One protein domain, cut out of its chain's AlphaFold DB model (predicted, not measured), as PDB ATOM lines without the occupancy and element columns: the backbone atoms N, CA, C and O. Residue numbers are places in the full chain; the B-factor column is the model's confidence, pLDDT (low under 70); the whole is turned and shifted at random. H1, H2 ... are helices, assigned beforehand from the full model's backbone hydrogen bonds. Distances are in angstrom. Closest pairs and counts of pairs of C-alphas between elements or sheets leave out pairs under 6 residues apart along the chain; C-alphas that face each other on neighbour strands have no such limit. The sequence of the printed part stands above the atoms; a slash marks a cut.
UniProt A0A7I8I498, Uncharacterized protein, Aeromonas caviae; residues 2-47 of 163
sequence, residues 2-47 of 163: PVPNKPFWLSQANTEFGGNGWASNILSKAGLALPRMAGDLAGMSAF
ATOM      1  N   PRO A   2     198.528 135.592 146.127       84.56
ATOM      2  CA  PRO A   2     197.137 135.941 146.411       84.56
ATOM      3  C   PRO A   2     196.325 134.704 146.803       84.56
ATOM      4  O   PRO A   2     196.567 133.606 146.295       84.56
ATOM      5  N   VAL A   3     195.376 134.889 147.717       88.00
ATOM      6  CA  VAL A   3     194.496 133.818 148.172       88.00
ATOM      7  C   VAL A   3     193.623 133.378 146.995       88.00
ATOM      8  O   VAL A   3     192.994 134.231 146.367       88.00
ATOM      9  N   PRO A   4     193.552 132.074 146.672       87.94
ATOM     10  CA  PRO A   4     192.661 131.588 145.626       87.94
ATOM     11  C   PRO A   4     191.197 131.983 145.867       87.94
ATOM     12  O   PRO A   4     190.770 132.235 146.997       87.94
ATOM     13  N   ASN A   5     190.401 131.984 144.798       90.12
ATOM     14  CA  ASN A   5     188.945 131.994 144.936       90.12
ATOM     15  C   ASN A   5     188.476 130.740 145.694       90.12
ATOM     16  O   ASN A   5     189.220 129.774 145.841       90.12
ATOM     17  N   LYS A   6     187.234 130.740 146.187       89.44
ATOM     18  CA  LYS A   6     186.691 129.590 146.929       89.44
ATOM     19  C   LYS A   6     186.693 128.323 146.042       89.44
ATOM     20  O   LYS A   6     186.246 128.421 144.899       89.44
ATOM     21  N   PRO A   7     187.095 127.146 146.563       91.00
ATOM     22  CA  PRO A   7     187.668 126.900 147.892       91.00
ATOM     23  C   PRO A   7     189.163 127.263 147.973       91.00
ATOM     24  O   PRO A   7     189.900 127.122 147.004       91.00
ATOM     25  N   PHE A   8     189.629 127.657 149.160       92.75
ATOM     26  CA  PHE A   8     191.048 127.913 149.428       92.75
ATOM     27  C   PHE A   8     191.449 127.380 150.810       92.75
ATOM     28  O   PHE A   8     190.603 127.202 151.690       92.75
ATOM     29  N   TRP A   9     192.747 127.150 151.019       92.75
ATOM     30  CA  TRP A   9     193.270 126.699 152.310       92.75
ATOM     31  C   TRP A   9     193.563 127.878 153.236       92.75
ATOM     32  O   TRP A   9     194.245 128.826 152.849       92.75
ATOM     33  N   LEU A  10     193.145 127.789 154.503       91.94
ATOM     34  CA  LEU A  10     193.440 128.840 155.486       91.94
ATOM     35  C   LEU A  10     194.953 129.045 155.674       91.94
ATOM     36  O   LEU A  10     195.389 130.167 155.903       91.94
ATOM     37  N   SER A  11     195.761 127.993 155.511       92.38
ATOM     38  CA  SER A  11     197.227 128.073 155.540       92.38
ATOM     39  C   SER A  11     197.801 128.938 154.413       92.38
ATOM     40  O   SER A  11     198.771 129.655 154.640       92.38
ATOM     41  N   GLN A  12     197.190 128.941 153.225       91.38
ATOM     42  CA  GLN A  12     197.607 129.817 152.125       91.38
ATOM     43  C   GLN A  12     197.318 131.281 152.454       91.38
ATOM     44  O   GLN A  12     198.202 132.124 152.315       91.38
ATOM     45  N   ALA A  13     196.114 131.575 152.954       91.19
ATOM     46  CA  ALA A  13     195.777 132.918 153.418       91.19
ATOM     47  C   ALA A  13     196.657 133.353 154.600       91.19
ATOM     48  O   ALA A  13     197.055 134.512 154.687       91.19
ATOM     49  N   ASN A  14     197.023 132.416 155.477       92.50
ATOM     50  CA  ASN A  14     197.949 132.678 156.566       92.50
ATOM     51  C   ASN A  14     199.316 133.133 156.054       92.50
ATOM     52  O   ASN A  14     199.850 134.117 156.555       92.50
ATOM     53  N   THR A  15     199.860 132.451 155.047       91.94
ATOM     54  CA  THR A  15     201.126 132.842 154.420       91.94
ATOM     55  C   THR A  15     201.011 134.185 153.704       91.94
ATOM     56  O   THR A  15     201.896 135.019 153.857       91.94
ATOM     57  N   GLU A  16     199.924 134.427 152.964       91.25
ATOM     58  CA  GLU A  16     199.735 135.674 152.206       91.25
ATOM     59  C   GLU A  16     199.699 136.910 153.105       91.25
ATOM     60  O   GLU A  16     200.364 137.901 152.821       91.25
ATOM     61  N   PHE A  17     198.955 136.851 154.211       90.56
ATOM     62  CA  PHE A  17     198.808 137.986 155.123       90.56
ATOM     63  C   PHE A  17     199.784 137.944 156.307       90.56
ATOM     64  O   PHE A  17     199.692 138.779 157.207       90.56
ATOM     65  N   GLY A  18     200.707 136.976 156.345       89.44
ATOM     66  CA  GLY A  18     201.654 136.791 157.449       89.44
ATOM     67  C   GLY A  18     200.969 136.559 158.800       89.44
ATOM     68  O   GLY A  18     201.381 137.137 159.809       89.44
ATOM     69  N   GLY A  19     199.875 135.800 158.824       88.25
ATOM     70  CA  GLY A  19     199.114 135.499 160.034       88.25
ATOM     71  C   GLY A  19     199.796 134.481 160.958       88.25
ATOM     72  O   GLY A  19     200.804 133.862 160.616       88.25
ATOM     73  N   ASN A  20     199.212 134.279 162.139       91.94
ATOM     74  CA  ASN A  20     199.698 133.343 163.163       91.94
ATOM     75  C   ASN A  20     198.887 132.029 163.258       91.94
ATOM     76  O   ASN A  20     198.878 131.384 164.304       91.94
ATOM     77  N   GLY A  21     198.166 131.658 162.200       89.62
ATOM     78  CA  GLY A  21     197.323 130.459 162.116       89.62
ATOM     79  C   GLY A  21     195.867 130.673 162.538       89.62
ATOM     80  O   GLY A  21     195.001 129.884 162.162       89.62
ATOM     81  N   TRP A  22     195.560 131.759 163.252       92.12
ATOM     82  CA  TRP A  22     194.192 132.088 163.649       92.12
ATOM     83  C   TRP A  22     193.466 132.872 162.558       92.12
ATOM     84  O   TRP A  22     193.927 133.933 162.132       92.12
ATOM     85  N   ALA A  23     192.275 132.411 162.161       89.94
ATOM     86  CA  ALA A  23     191.466 133.086 161.145       89.94
ATOM     87  C   ALA A  23     191.198 134.559 161.492       89.94
ATOM     88  O   ALA A  23     191.311 135.411 160.621       89.94
ATOM     89  N   SER A  24     190.926 134.880 162.762       89.44
ATOM     90  CA  SER A  24     190.723 136.257 163.241       89.44
ATOM     91  C   SER A  24     191.951 137.154 163.055       89.44
ATOM     92  O   SER A  24     191.809 138.340 162.758       89.44
ATOM     93  N   ASN A  25     193.159 136.601 163.179       91.25
ATOM     94  CA  ASN A  25     194.398 137.330 162.950       91.25
ATOM     95  C   ASN A  25     194.634 137.587 161.457       91.25
ATOM     96  O   ASN A  25     194.928 138.720 161.081       91.25
ATOM     97  N   ILE A  26     194.439 136.567 160.614       92.19
ATOM     98  CA  ILE A  26     194.547 136.669 159.146       92.19
ATOM     99  C   ILE A  26     193.527 137.695 158.635       92.19
ATOM    100  O   ILE A  26     193.898 138.690 158.025       92.19
ATOM    101  N   LEU A  27     192.268 137.487 159.031       90.31
ATOM    102  CA  LEU A  27     191.269 138.478 159.421       90.31
ATOM    103  C   LEU A  27     191.745 139.931 159.421       90.31
ATOM    104  O   LEU A  27     191.547 140.716 158.487       90.31
ATOM    105  N   SER A  28     192.311 140.285 160.564       87.81
ATOM    106  CA  SER A  28     192.765 141.629 160.876       87.81
ATOM    107  C   SER A  28     193.866 142.107 159.934       87.81
ATOM    108  O   SER A  28     193.855 143.270 159.544       87.81
ATOM    109  N   LYS A  29     194.807 141.233 159.560       87.00
ATOM    110  CA  LYS A  29     195.930 141.592 158.683       87.00
ATOM    111  C   LYS A  29     195.512 141.831 157.234       87.00
ATOM    112  O   LYS A  29     196.115 142.658 156.563       87.00
ATOM    113  N   ALA A  30     194.444 141.180 156.783       85.44
ATOM    114  CA  ALA A  30     193.807 141.448 155.498       85.44
ATOM    115  C   ALA A  30     192.998 142.762 155.483       85.44
ATOM    116  O   ALA A  30     192.418 143.106 154.458       85.44
ATOM    117  N   GLY A  31     192.926 143.495 156.603       82.19
ATOM    118  CA  GLY A  31     192.296 144.817 156.672       82.19
ATOM    119  C   GLY A  31     190.767 144.815 156.601       82.19
ATOM    120  O   GLY A  31     190.163 145.874 156.473       82.19
ATOM    121  N   LEU A  32     190.114 143.654 156.693       83.44
ATOM    122  CA  LEU A  32     188.648 143.598 156.733       83.44
ATOM    123  C   LEU A  32     188.124 144.222 158.069       83.44
ATOM    124  O   LEU A  32     188.918 144.437 158.994       83.44
ATOM    125  N   ALA A  33     186.809 144.455 158.235       76.12
ATOM    126  CA  ALA A  33     186.153 144.929 159.487       76.12
ATOM    127  C   ALA A  33     185.270 143.830 160.155       76.12
ATOM    128  O   ALA A  33     184.755 142.968 159.455       76.12
ATOM    129  N   LEU A  34     185.236 143.712 161.502       74.25
ATOM    130  CA  LEU A  34     184.586 142.584 162.227       74.25
ATOM    131  C   LEU A  34     183.106 142.927 162.510       74.25
ATOM    132  O   LEU A  34     182.843 144.100 162.771       74.25
ATOM    133  N   PRO A  35     182.172 141.949 162.549       78.06
ATOM    134  CA  PRO A  35     182.356 140.504 162.349       78.06
ATOM    135  C   PRO A  35     182.413 140.115 160.862       78.06
ATOM    136  O   PRO A  35     181.816 140.774 160.020       78.06
ATOM    137  N   ARG A  36     183.139 139.040 160.535       83.00
ATOM    138  CA  ARG A  36     183.339 138.576 159.150       83.00
ATOM    139  C   ARG A  36     183.686 137.088 159.083       83.00
ATOM    140  O   ARG A  36     184.034 136.500 160.109       83.00
ATOM    141  N   MET A  37     183.642 136.494 157.894       90.38
ATOM    142  CA  MET A  37     183.889 135.065 157.694       90.38
ATOM    143  C   MET A  37     185.265 134.806 157.085       90.38
ATOM    144  O   MET A  37     185.733 135.563 156.242       90.38
ATOM    145  N   ALA A  38     185.900 133.682 157.443       89.62
ATOM    146  CA  ALA A  38     187.161 133.261 156.820       89.62
ATOM    147  C   ALA A  38     187.054 133.232 155.284       89.62
ATOM    148  O   ALA A  38     187.986 133.630 154.597       89.62
ATOM    149  N   GLY A  39     185.887 132.845 154.753       89.38
ATOM    150  CA  GLY A  39     185.602 132.826 153.319       89.38
ATOM    151  C   GLY A  39     185.730 134.178 152.606       89.38
ATOM    152  O   GLY A  39     185.854 134.170 151.383       89.38
ATOM    153  N   ASP A  40     185.732 135.301 153.326       90.00
ATOM    154  CA  ASP A  40     185.896 136.644 152.756       90.00
ATOM    155  C   ASP A  40     187.342 136.916 152.311       90.00
ATOM    156  O   ASP A  40     187.586 137.847 151.555       90.00
ATOM    157  N   LEU A  41     188.296 136.069 152.721       89.25
ATOM    158  CA  LEU A  41     189.689 136.114 152.258       89.25
ATOM    159  C   LEU A  41     189.856 135.617 150.819       89.25
ATOM    160  O   LEU A  41     190.906 135.844 150.224       89.25
ATOM    161  N   ALA A  42     188.864 134.909 150.273       89.19
ATOM    162  CA  ALA A  42     188.951 134.345 148.933       89.19
ATOM    163  C   ALA A  42     189.200 135.443 147.890       89.19
ATOM    164  O   ALA A  42     188.476 136.436 147.845       89.19
ATOM    165  N   GLY A  43     190.215 135.260 147.046       85.19
ATOM    166  CA  GLY A  43     190.590 136.232 146.015       85.19
ATOM    167  C   GLY A  43     191.324 137.477 146.530       85.19
ATOM    168  O   GLY A  43     191.720 138.317 145.721       85.19
ATOM    169  N   MET A  44     191.534 137.628 147.844       86.38
ATOM    170  CA  MET A  44     192.267 138.767 148.395       86.38
ATOM    171  C   MET A  44     193.784 138.601 148.250       86.38
ATOM    172  O   MET A  44     194.318 137.500 148.108       86.38
ATOM    173  N   SER A  45     194.505 139.716 148.345       87.06
ATOM    174  CA  SER A  45     195.964 139.733 148.390       87.06
ATOM    175  C   SER A  45     196.454 140.761 149.394       87.06
ATOM    176  O   SER A  45     195.786 141.771 149.623       87.06
ATOM    177  N   ALA A  46     197.616 140.507 149.986       87.94
ATOM    178  CA  ALA A  46     198.295 141.470 150.829       87.94
ATOM    179  C   ALA A  46     198.769 142.673 150.008       87.94
ATOM    180  O   ALA A  46     199.128 142.553 148.832       87.94
ATOM    181  N   PHE A  47     198.777 143.834 150.660       89.88
ATOM    182  CA  PHE A  47     199.336 145.040 150.076       89.88
ATOM    183  C   PHE A  47     200.839 144.867 149.832       89.88
ATOM    184  O   PHE A  47     201.559 144.374 150.702       89.88
TER     185      PHE A  47
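AT A GLANCE: This is residues 2 to 47 of the 163 residues of an uncharacterized protein of Aeromonas caviae (UniProt A0A7I8I498). With little regular structure, this is a small rounded body of loops and three short helices whose centres make a triangle. H1 and H2 lie side by side, running the same way, and the shorter H3 touches H2. The 46 printed residues hold H1, H2 and H3 in that order and no named strand; the class is all helix, with only 18 residues in named elements. The whole is compact, with a radius of gyration of the C-alphas of 9.0 A and spans of 21 by 19 by 17 A.

IN THESE COORDINATES: H1, residues 10 to 16, begins at C-alpha 10 (193.440, 128.840, 155.486) and is 9.9 A long. H2, residues 23 to 29, is also 9.9 A long. H3, residues 38 to 41, ends at C-alpha 41 (189.689, 136.114, 152.258).

HOW THE PARTS SIT: H1 and H2 touch at a shallow tilt of 16 degrees, the same way; their closest C-alphas, of Asn 14 and Ile 26, are 5.8 A apart. H2 touches H3, the closest C-alphas being those of Ala 23 and Ala 38, 6.1 A. H1 and H3 are close but not clearly touching, with the closest C-alphas, of Ala 13 and Leu 41, 7.0 A apart. Every O i to N i+4 pair is within hydrogen-bond range in H1 and H2; H3 is too short for one, but its 1 O i to N i+3 pair is within range.

THE WHOLE: The C-alphas farthest apart, of Pro 2 and Pro 35, are 22.2 A apart. The printed part has no cut, and both links are short. Its mean pLDDT is 88.4, and no printed residue is under 70.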